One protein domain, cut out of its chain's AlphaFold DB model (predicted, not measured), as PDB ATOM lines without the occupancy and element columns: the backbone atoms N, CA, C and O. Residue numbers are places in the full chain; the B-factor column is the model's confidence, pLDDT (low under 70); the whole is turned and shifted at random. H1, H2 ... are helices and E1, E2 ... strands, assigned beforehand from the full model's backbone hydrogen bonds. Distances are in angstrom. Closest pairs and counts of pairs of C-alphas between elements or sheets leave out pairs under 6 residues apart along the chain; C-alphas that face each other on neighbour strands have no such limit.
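AT A GLANCE: This is residues 2 to 48 and 162 to 197 of the 276 residues of an uncharacterized protein of Gallionellales bacterium CG_4_9_14_0_8_um_filter_55_61 (UniProt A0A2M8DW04). A two-stranded antiparallel hairpin, E1 and E2, has H1 packed over one face and H3 packed on E2; H2 lies alongside H3, and short H4 packs on H1. The printed part has 83 residues, with named elements in the order H1, E1, E2, H2, H3, H4, class mixed. It is compact, radius of gyration of the C-alphas 12.0 A, spanning 38 by 32 by 20 A.

IN THESE COORDINATES: H1, residues 2 to 10, begins at C-alpha 2 (251.831, 195.943, 181.988). E1 is residues 21 to 26, 15.4 A; E2, 29 to 34, 16.1 A; H2, 36 to 45, 14.0 A; H3, 164 to 174, 15.6 A. H4, residues 183 to 187, ends at C-alpha 187 (248.480, 187.621, 184.913).

HOW THE PARTS SIT: In the hairpin, N 24 and O 31 are within hydrogen-bond range at 2.9 A. Closest C-alphas: H1 and E2, Ala 4 and Leu 32, 5.0 A; E2 and H3, Ile 33 and Asp 173, 5.8 A. H2 and H3 touch, closest C-alphas Leu 42 and Leu 166, 5.4 A, at a shallow tilt of 19 degrees, opposite ways. H1 and H4 touch, closest C-alphas Ala 3 and Leu 183, 5.3 A. In H1, H2, H3 and H4 every O i to N i+4 pair is within hydrogen-bond range.

THE WHOLE: Residues 49 to 161 are not printed; C-alphas 48 and 162 are 8.9 A apart. Residue 27 and residues 176 to 197 have pLDDT under 70.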
ATOM      1  N   PHE A   2     253.019 196.545 181.359       81.19
ATOM      2  CA  PHE A   2     251.831 195.943 181.988       81.19
ATOM      3  C   PHE A   2     252.153 194.942 183.109       81.19
ATOM      4  O   PHE A   2     251.613 195.078 184.198       81.19
ATOM      5  N   ALA A   3     253.104 194.024 182.895       80.88
ATOM      6  CA  ALA A   3     253.546 193.075 183.924       80.88
ATOM      7  C   ALA A   3     254.008 193.761 185.228       80.88
ATOM      8  O   ALA A   3     253.561 193.401 186.310       80.88
ATOM      9  N   ALA A   4     254.841 194.802 185.133       83.00
ATOM     10  CA  ALA A   4     255.347 195.526 186.300       83.00
ATOM     11  C   ALA A   4     254.240 196.294 187.053       83.00
ATOM     12  O   ALA A   4     254.272 196.388 188.278       83.00
ATOM     13  N   VAL A   5     253.236 196.808 186.334       85.12
ATOM     14  CA  VAL A   5     252.067 197.467 186.944       85.12
ATOM     15  C   VAL A   5     251.174 196.447 187.657       85.12
ATOM     16  O   VAL A   5     250.755 196.691 188.786       85.12
ATOM     17  N   ILE A   6     250.923 195.292 187.032       85.62
ATOM     18  CA  ILE A   6     250.133 194.209 187.633       85.62
ATOM     19  C   ILE A   6     250.811 193.700 188.911       85.62
ATOM     20  O   ILE A   6     250.144 193.575 189.933       85.62
ATOM     21  N   GLN A   7     252.131 193.505 188.899       84.75
ATOM     22  CA  GLN A   7     252.894 193.123 190.094       84.75
ATOM     23  C   GLN A   7     252.802 194.163 191.212       84.75
ATOM     24  O   GLN A   7     252.625 193.803 192.372       84.75
ATOM     25  N   SER A   8     252.883 195.454 190.879       86.81
ATOM     26  CA  SER A   8     252.740 196.514 191.882       86.81
ATOM     27  C   SER A   8     251.373 196.451 192.561       86.81
ATOM     28  O   SER A   8     251.288 196.566 193.781       86.81
ATOM     29  N   SER A   9     250.322 196.199 191.776       86.94
ATOM     30  CA  SER A   9     248.960 196.009 192.278       86.94
ATOM     31  C   SER A   9     248.840 194.765 193.165       86.94
ATOM     32  O   SER A   9     248.294 194.853 194.261       86.94
ATOM     33  N   GLN A  10     249.418 193.629 192.748       86.06
ATOM     34  CA  GLN A  10     249.439 192.385 193.535       86.06
ATOM     35  C   GLN A  10     250.118 192.569 194.898       86.06
ATOM     36  O   GLN A  10     249.658 192.017 195.892       86.06
ATOM     37  N   LEU A  11     251.183 193.372 194.955       85.12
ATOM     38  CA  LEU A  11     251.892 193.689 196.195       85.12
ATOM     39  C   LEU A  11     251.228 194.816 197.006       85.12
ATOM     40  O   LEU A  11     251.674 195.112 198.111       85.12
ATOM     41  N   GLY A  12     250.199 195.487 196.477       86.75
ATOM     42  CA  GLY A  12     249.605 196.668 197.115       86.75
ATOM     43  C   GLY A  12     250.580 197.847 197.252       86.75
ATOM     44  O   GLY A  12     250.465 198.646 198.186       86.75
ATOM     45  N   LEU A  13     251.563 197.930 196.351       89.06
ATOM     46  CA  LEU A  13     252.551 199.004 196.301       89.06
ATOM     47  C   LEU A  13     252.118 200.077 195.306       89.06
ATOM     48  O   LEU A  13     251.755 199.783 194.163       89.06
ATOM     49  N   GLU A  14     252.222 201.333 195.721       88.38
ATOM     50  CA  GLU A  14     251.941 202.477 194.866       88.38
ATOM     51  C   GLU A  14     253.177 202.877 194.052       88.38
ATOM     52  O   GLU A  14     254.243 203.209 194.578       88.38
ATOM     53  N   VAL A  15     253.026 202.898 192.728       85.19
ATOM     54  CA  VAL A  15     254.050 203.458 191.844       85.19
ATOM     55  C   VAL A  15     253.896 204.972 191.824       85.19
ATOM     56  O   VAL A  15     252.895 205.489 191.332       85.19
ATOM     57  N   GLY A  16     254.902 205.702 192.301       76.69
ATOM     58  CA  GLY A  16     254.870 207.159 192.231       76.69
ATOM     59  C   GLY A  16     255.755 207.862 193.250       76.69
ATOM     60  O   GLY A  16     256.789 207.350 193.679       76.69
ATOM     61  N   LEU A  17     255.333 209.071 193.618       73.50
ATOM     62  CA  LEU A  17     256.094 210.016 194.445       73.50
ATOM     63  C   LEU A  17     256.326 209.531 195.883       73.50
ATOM     64  O   LEU A  17     257.316 209.918 196.492       73.50
ATOM     65  N   MET A  18     255.462 208.653 196.405       78.69
ATOM     66  CA  MET A  18     255.582 208.097 197.762       78.69
ATOM     67  C   MET A  18     256.754 207.108 197.909       78.69
ATOM     68  O   MET A  18     257.071 206.648 199.008       78.69
ATOM     69  N   GLY A  19     257.413 206.770 196.793       81.81
ATOM     70  CA  GLY A  19     258.617 205.949 196.776       81.81
ATOM     71  C   GLY A  19     258.388 204.487 197.150       81.81
ATOM     72  O   GLY A  19     259.364 203.798 197.439       81.81
ATOM     73  N   GLU A  20     257.136 204.008 197.168       87.00
ATOM     74  CA  GLU A  20     256.826 202.623 197.539       87.00
ATOM     75  C   GLU A  20     257.322 201.633 196.482       87.00
ATOM     76  O   GLU A  20     257.897 200.598 196.818       87.00
ATOM     77  N   ALA A  21     257.173 201.980 195.205       87.62
ATOM     78  CA  ALA A  21     257.784 201.265 194.098       87.62
ATOM     79  C   ALA A  21     258.136 202.202 192.935       87.62
ATOM     80  O   ALA A  21     257.535 203.262 192.742       87.62
ATOM     81  N   HIS A  22     259.120 201.789 192.139       85.44
ATOM     82  CA  HIS A  22     259.584 202.516 190.963       85.44
ATOM     83  C   HIS A  22     259.559 201.615 189.731       85.44
ATOM     84  O   HIS A  22     259.977 200.460 189.787       85.44
ATOM     85  N   LEU A  23     259.122 202.167 188.603       85.69
ATOM     86  CA  LEU A  23     259.211 201.510 187.304       85.69
ATOM     87  C   LEU A  23     260.494 201.953 186.611       85.69
ATOM     88  O   LEU A  23     260.671 203.139 186.329       85.69
ATOM     89  N   VAL A  24     261.390 201.006 186.347       82.06
ATOM     90  CA  VAL A  24     262.703 201.293 185.764       82.06
ATOM     91  C   VAL A  24     262.867 200.530 184.449       82.06
ATOM     92  O   VAL A  24     262.631 199.319 184.407       82.06
ATOM     93  N   PRO A  25     263.265 201.209 183.356       79.44
ATOM     94  CA  PRO A  25     263.571 200.540 182.104       79.44
ATOM     95  C   PRO A  25     264.937 199.845 182.182       79.44
ATOM     96  O   PRO A  25     265.963 200.474 182.443       79.44
ATOM     97  N   PHE A  26     264.963 198.552 181.876       75.19
ATOM     98  CA  PHE A  26     266.169 197.756 181.685       75.19
ATOM     99  C   PHE A  26     266.124 197.075 180.322       75.19
ATOM    100  O   PHE A  26     265.262 196.240 180.076       75.19
ATOM    101  N   GLY A  27     267.053 197.426 179.427       67.62
ATOM    102  CA  GLY A  27     267.236 196.709 178.158       67.62
ATOM    103  C   GLY A  27     265.974 196.592 177.290       67.62
ATOM    104  O   GLY A  27     265.802 195.587 176.618       67.62
ATOM    105  N   GLY A  28     265.071 197.579 177.339       75.06
ATOM    106  CA  GLY A  28     263.801 197.561 176.599       75.06
ATOM    107  C   GLY A  28     262.612 196.957 177.358       75.06
ATOM    108  O   GLY A  28     261.473 197.111 176.921       75.06
ATOM    109  N   GLN A  29     262.831 196.350 178.526       77.44
ATOM    110  CA  GLN A  29     261.772 195.888 179.423       77.44
ATOM    111  C   GLN A  29     261.586 196.853 180.599       77.44
ATOM    112  O   GLN A  29     262.537 197.426 181.120       77.44
ATOM    113  N   CYS A  30     260.342 197.051 181.030       82.75
ATOM    114  CA  CYS A  30     260.017 197.861 182.205       82.75
ATOM    115  C   CYS A  30     259.814 196.926 183.399       82.75
ATOM    116  O   CYS A  30     258.941 196.058 183.332       82.75
ATOM    117  N   GLN A  31     260.631 197.111 184.436       84.38
ATOM    118  CA  GLN A  31     260.688 196.285 185.643       84.38
ATOM    119  C   GLN A  31     260.223 197.084 186.862       84.38
ATOM    120  O   GLN A  31     260.454 198.295 186.940       84.38
ATOM    121  N   LEU A  32     259.585 196.402 187.813       85.88
ATOM    122  CA  LEU A  32     259.206 196.978 189.100       85.88
ATOM    123  C   LEU A  32     260.366 196.808 190.083       85.88
ATOM    124  O   LEU A  32     260.824 195.691 190.325       85.88
ATOM    125  N   ILE A  33     260.816 197.912 190.674       85.56
ATOM    126  CA  ILE A  33     261.767 197.911 191.784       85.56
ATOM    127  C   ILE A  33     261.036 198.401 193.035       85.56
ATOM    128  O   ILE A  33     260.710 199.593 193.113       85.56
ATOM    129  N   PRO A  34     260.806 197.531 194.032       86.25
ATOM    130  CA  PRO A  34     260.275 197.951 195.319       86.25
ATOM    131  C   PRO A  34     261.199 198.973 195.984       86.25
ATOM    132  O   PRO A  34     262.418 198.789 196.099       86.25
ATOM    133  N   GLY A  35     260.626 200.091 196.410       84.75
ATOM    134  CA  GLY A  35     261.312 201.091 197.208       84.75
ATOM    135  C   GLY A  35     261.381 200.684 198.676       84.75
ATOM    136  O   GLY A  35     260.734 199.742 199.125       84.75
ATOM    137  N   TYR A  36     262.194 201.394 199.454       84.81
ATOM    138  CA  TYR A  36     262.376 201.063 200.869       84.81
ATOM    139  C   TYR A  36     261.134 201.392 201.707       84.81
ATOM    140  O   TYR A  36     260.832 200.657 202.640       84.81
ATOM    141  N   THR A  37     260.380 202.439 201.350       86.12
ATOM    142  CA  THR A  37     259.090 202.746 201.985       86.12
ATOM    143  C   THR A  37     258.069 201.651 201.702       86.12
ATOM    144  O   THR A  37     257.359 201.239 202.617       86.12
ATOM    145  N   GLY A  38     258.075 201.093 200.487       88.38
ATOM    146  CA  GLY A  38     257.260 199.936 200.116       88.38
ATOM    147  C   GLY A  38     257.635 198.690 200.912       88.38
ATOM    148  O   GLY A  38     256.766 198.044 201.487       88.38
ATOM    149  N   LEU A  39     258.930 198.397 201.049       87.88
ATOM    150  CA  LEU A  39     259.395 197.288 201.890       87.88
ATOM    151  C   LEU A  39     259.005 197.470 203.363       87.88
ATOM    152  O   LEU A  39     258.570 196.511 203.993       87.88
ATOM    153  N   MET A  40     259.109 198.684 203.912       89.12
ATOM    154  CA  MET A  40     258.661 198.966 205.281       89.12
ATOM    155  C   MET A  40     257.143 198.816 205.434       89.12
ATOM    156  O   MET A  40     256.687 198.279 206.441       89.12
ATOM    157  N   LYS A  41     256.357 199.256 204.444       90.50
ATOM    158  CA  LYS A  41     254.900 199.064 204.406       90.50
ATOM    159  C   LYS A  41     254.546 197.581 204.400       90.50
ATOM    160  O   LYS A  41     253.776 197.148 205.248       90.50
ATOM    161  N   LEU A  42     255.162 196.793 203.519       89.06
ATOM    162  CA  LEU A  42     254.961 195.343 203.454       89.06
ATOM    163  C   LEU A  42     255.362 194.650 204.761       89.06
ATOM    164  O   LEU A  42     254.619 193.818 205.277       89.06
ATOM    165  N   ALA A  43     256.492 195.043 205.347       87.69
ATOM    166  CA  ALA A  43     256.929 194.516 206.632       87.69
ATOM    167  C   ALA A  43     255.938 194.841 207.760       87.69
ATOM    168  O   ALA A  43     255.614 193.955 208.547       87.69
ATOM    169  N   ARG A  44     255.390 196.060 207.819       87.94
ATOM    170  CA  ARG A  44     254.346 196.429 208.796       87.94
ATOM    171  C   ARG A  44     253.019 195.708 208.534       87.94
ATOM    172  O   ARG A  44     252.367 195.271 209.482       87.94
ATOM    173  N   ASN A  45     252.655 195.499 207.269       87.81
ATOM    174  CA  ASN A  45     251.444 194.776 206.873       87.81
ATOM    175  C   ASN A  45     251.460 193.298 207.289       87.81
ATOM    176  O   ASN A  45     250.392 192.720 207.473       87.81
ATOM    177  N   SER A  46     252.638 192.703 207.529       83.44
ATOM    178  CA  SER A  46     252.748 191.360 208.131       83.44
ATOM    179  C   SER A  46     252.052 191.250 209.492       83.44
ATOM    180  O   SER A  46     251.790 190.151 209.979       83.44
ATOM    181  N   GLY A  47     251.814 192.387 210.152       84.12
ATOM    182  CA  GLY A  47     251.244 192.438 211.483       84.12
ATOM    183  C   GLY A  47     252.184 191.917 212.567       84.12
ATOM    184  O   GLY A  47     251.734 191.815 213.701       84.12
ATOM    185  N   GLN A  48     253.448 191.605 212.274       88.12
ATOM    186  CA  GLN A  48     254.442 191.185 213.270       88.12
ATOM    187  C   GLN A  48     255.462 192.284 213.566       88.12
ATOM    188  O   GLN A  48     255.971 192.364 214.682       88.12
ATOM    189  N   LYS A 162     258.533 187.442 207.309       78.38
ATOM    190  CA  LYS A 162     258.107 187.777 205.949       78.38
ATOM    191  C   LYS A 162     256.656 187.368 205.734       78.38
ATOM    192  O   LYS A 162     256.307 186.210 205.948       78.38
ATOM    193  N   SER A 163     255.830 188.299 205.262       79.12
ATOM    194  CA  SER A 163     254.614 187.922 204.540       79.12
ATOM    195  C   SER A 163     254.989 187.447 203.123       79.12
ATOM    196  O   SER A 163     256.084 187.783 202.646       79.12
ATOM    197  N   PRO A 164     254.126 186.686 202.426       79.62
ATOM    198  CA  PRO A 164     254.365 186.283 201.036       79.62
ATOM    199  C   PRO A 164     254.664 187.468 200.100       79.62
ATOM    200  O   PRO A 164     255.513 187.374 199.211       79.62
ATOM    201  N   GLU A 165     254.031 188.616 200.347       82.31
ATOM    202  CA  GLU A 165     254.220 189.852 199.582       82.31
ATOM    203  C   GLU A 165     255.602 190.460 199.849       82.31
ATOM    204  O   GLU A 165     256.300 190.833 198.906       82.31
ATOM    205  N   LEU A 166     256.045 190.515 201.115       81.25
ATOM    206  CA  LEU A 166     257.391 190.992 201.450       81.25
ATOM    207  C   LEU A 166     258.466 190.078 200.852       81.25
ATOM    208  O   LEU A 166     259.462 190.572 200.325       81.25
ATOM    209  N   ALA A 167     258.268 188.761 200.913       83.31
ATOM    210  CA  ALA A 167     259.196 187.801 200.325       83.31
ATOM    211  C   ALA A 167     259.310 187.994 198.803       83.31
ATOM    212  O   ALA A 167     260.418 188.083 198.275       83.31
ATOM    213  N   THR A 168     258.173 188.161 198.121       83.38
ATOM    214  CA  THR A 168     258.133 188.450 196.682       83.38
ATOM    215  C   THR A 168     258.833 189.768 196.350       83.38
ATOM    216  O   THR A 168     259.690 189.808 195.470       83.38
ATOM    217  N   ALA A 169     258.551 190.841 197.094       82.81
ATOM    218  CA  ALA A 169     259.183 192.141 196.881       82.81
ATOM    219  C   ALA A 169     260.711 192.105 197.088       82.81
ATOM    220  O   ALA A 169     261.451 192.740 196.337       82.81
ATOM    221  N   LEU A 170     261.202 191.350 198.075       83.94
ATOM    222  CA  LEU A 170     262.640 191.178 198.305       83.94
ATOM    223  C   LEU A 170     263.314 190.403 197.167       83.94
ATOM    224  O   LEU A 170     264.366 190.828 196.694       83.94
ATOM    225  N   ALA A 171     262.696 189.323 196.685       82.75
ATOM    226  CA  ALA A 171     263.219 188.562 195.551       82.75
ATOM    227  C   ALA A 171     263.280 189.414 194.269       82.75
ATOM    228  O   ALA A 171     264.269 189.389 193.538       82.75
ATOM    229  N   MET A 172     262.257 190.238 194.026       80.75
ATOM    230  CA  MET A 172     262.235 191.168 192.894       80.75
ATOM    231  C   MET A 172     263.347 192.223 192.974       80.75
ATOM    232  O   MET A 172     263.913 192.587 191.940       80.75
ATOM    233  N   ASP A 173     263.666 192.709 194.178       80.62
ATOM    234  CA  ASP A 173     264.765 193.655 194.413       80.62
ATOM    235  C   ASP A 173     266.135 193.011 194.144       80.62
ATOM    236  O   ASP A 173     266.997 193.633 193.523       80.62
ATOM    237  N   GLU A 174     266.332 191.749 194.535       78.88
ATOM    238  CA  GLU A 174     267.573 191.004 194.261       78.88
ATOM    239  C   GLU A 174     267.765 190.693 192.773       78.88
ATOM    240  O   GLU A 174     268.885 190.739 192.259       78.88
ATOM    241  N   GLN A 175     266.670 190.438 192.057       76.62
ATOM    242  CA  GLN A 175     266.669 190.182 190.616       76.62
ATOM    243  C   GLN A 175     266.627 191.465 189.768       76.62
ATOM    244  O   GLN A 175     266.528 191.382 188.539       76.62
ATOM    245  N   ALA A 176     266.701 192.657 190.370       67.25
ATOM    246  CA  ALA A 176     266.586 193.923 189.650       67.25
ATOM    247  C   ALA A 176     267.594 194.017 188.486       67.25
ATOM    248  O   ALA A 176     268.814 193.956 188.652       67.25
ATOM    249  N   GLY A 177     267.078 194.183 187.266       57.94
ATOM    250  CA  GLY A 177     267.866 194.211 186.039       57.94
ATOM    251  C   GLY A 177     268.084 192.860 185.353       57.94
ATOM    252  O   GLY A 177     268.663 192.856 184.264       57.94
ATOM    253  N   ARG A 178     267.620 191.759 185.958       60.28
ATOM    254  CA  ARG A 178     267.558 190.387 185.416       60.28
ATOM    255  C   ARG A 178     266.136 189.807 185.428       60.28
ATOM    256  O   ARG A 178     265.962 188.643 185.092       60.28
ATOM    257  N   GLN A 179     265.126 190.594 185.809       59.38
ATOM    258  CA  GLN A 179     263.736 190.137 185.793       59.38
ATOM    259  C   GLN A 179     263.315 189.829 184.346       59.38
ATOM    260  O   GLN A 179     263.144 190.749 183.545       59.38
ATOM    261  N   ASN A 180     263.137 188.547 184.021       58.06
ATOM    262  CA  ASN A 180     262.478 188.107 182.793       58.06
ATOM    263  C   ASN A 180     260.977 188.017 183.067       58.06
ATOM    264  O   ASN A 180     260.466 187.000 183.528       58.06
ATOM    265  N   LEU A 181     260.273 189.127 182.851       59.72
ATOM    266  CA  LEU A 181     258.838 189.202 183.106       59.72
ATOM    267  C   LEU A 181     258.054 188.618 181.926       59.72
ATOM    268  O   LEU A 181     257.787 189.327 180.954       59.72
ATOM    269  N   ASN A 182     257.639 187.355 182.028       59.97
ATOM    270  CA  ASN A 182     256.586 186.815 181.170       59.97
ATOM    271  C   ASN A 182     255.228 187.344 181.638       59.97
ATOM    272  O   ASN A 182     254.837 187.187 182.793       59.97
ATOM    273  N   LEU A 183     254.508 188.007 180.732       54.19
ATOM    274  CA  LEU A 183     253.233 188.657 181.038       54.19
ATOM    275  C   LEU A 183     252.157 187.644 181.464       54.19
ATOM    276  O   LEU A 183     251.383 187.939 182.370       54.19
ATOM    277  N   ASP A 184     252.161 186.451 180.871       56.00
ATOM    278  CA  ASP A 184     251.202 185.388 181.183       56.00
ATOM    279  C   ASP A 184     251.384 184.840 182.610       56.00
ATOM    280  O   ASP A 184     250.403 184.627 183.321       56.00
ATOM    281  N   ASP A 185     252.627 184.709 183.086       62.34
ATOM    282  CA  ASP A 185     252.932 184.214 184.440       62.34
ATOM    283  C   ASP A 185     252.491 185.205 185.530       62.34
ATOM    284  O   ASP A 185     252.045 184.818 186.615       62.34
ATOM    285  N   VAL A 186     252.571 186.501 185.220       61.44
ATOM    286  CA  VAL A 186     252.138 187.589 186.105       61.44
ATOM    287  C   VAL A 186     250.617 187.696 186.157       61.44
ATOM    288  O   VAL A 186     250.054 187.869 187.239       61.44
ATOM    289  N   ILE A 187     249.946 187.573 185.009       59.31
ATOM    290  CA  ILE A 187     248.480 187.621 184.913       59.31
ATOM    291  C   ILE A 187     247.848 186.428 185.638       59.31
ATOM    292  O   ILE A 187     246.861 186.601 186.347       59.31
ATOM    293  N   ASN A 188     248.444 185.242 185.517       57.75
ATOM    294  CA  ASN A 188     247.944 184.027 186.161       57.75
ATOM    295  C   ASN A 188     248.239 183.964 187.672       57.75
ATOM    296  O   ASN A 188     247.840 183.004 188.326       57.75
ATOM    297  N   GLY A 189     248.948 184.953 188.232       52.94
ATOM    298  CA  GLY A 189     249.334 184.967 189.647       52.94
ATOM    299  C   GLY A 189     250.339 183.871 190.026       52.94
ATOM    300  O   GLY A 189     250.507 183.583 191.207       52.94
ATOM    301  N   SER A 190     251.006 183.257 189.041       51.16
ATOM    302  CA  SER A 190     251.952 182.153 189.249       51.16
ATOM    303  C   SER A 190     253.383 182.626 189.515       51.16
ATOM    304  O   SER A 190     254.258 181.797 189.773       51.16
ATOM    305  N   TYR A 191     253.647 183.935 189.465       50.59
ATOM    306  CA  TYR A 191     254.939 184.480 189.872       50.59
ATOM    307  C   TYR A 191     255.080 184.377 191.396       50.59
ATOM    308  O   TYR A 191     254.747 185.293 192.143       50.59
ATOM    309  N   THR A 192     255.561 183.223 191.849       46.91
ATOM    310  CA  THR A 192     256.034 183.006 193.212       46.91
ATOM    311  C   THR A 192     257.531 182.728 193.128       46.91
ATOM    312  O   THR A 192     257.927 181.741 192.507       46.91
ATOM    313  N   PRO A 193     258.401 183.579 193.697       45.69
ATOM    314  CA  PRO A 193     259.754 183.130 193.981       45.69
ATOM    315  C   PRO A 193     259.631 181.956 194.956       45.69
ATOM    316  O   PRO A 193     258.915 182.055 195.953       45.69
ATOM    317  N   VAL A 194     260.252 180.817 194.643       42.03
ATOM    318  CA  VAL A 194     260.195 179.644 195.520       42.03
ATOM    319  C   VAL A 194     261.021 179.951 196.764       42.03
ATOM    320  O   VAL A 194     262.246 180.031 196.723       42.03
ATOM    321  N   VAL A 195     260.310 180.193 197.864       40.69
ATOM    322  CA  VAL A 195     260.882 180.429 199.189       40.69
ATOM    323  C   VAL A 195     260.896 179.098 199.926       40.69
ATOM    324  O   VAL A 195     259.845 178.470 200.094       40.69
ATOM    325  N   ASP A 196     262.076 178.676 200.369       35.28
ATOM    326  CA  ASP A 196     262.208 177.549 201.286       35.28
ATOM    327  C   ASP A 196     261.466 177.878 202.594       35.28
ATOM    328  O   ASP A 196     261.701 178.918 203.219       35.28
ATOM    329  N   LYS A 197     260.512 177.024 202.986       33.03
ATOM    330  CA  LYS A 197     259.620 177.282 204.127       33.03
ATOM    331  C   LYS A 197     260.320 177.185 205.485       33.03
ATOM    332  O   LYS A 197     259.774 177.715 206.452       33.03
TER     333      LYS A 197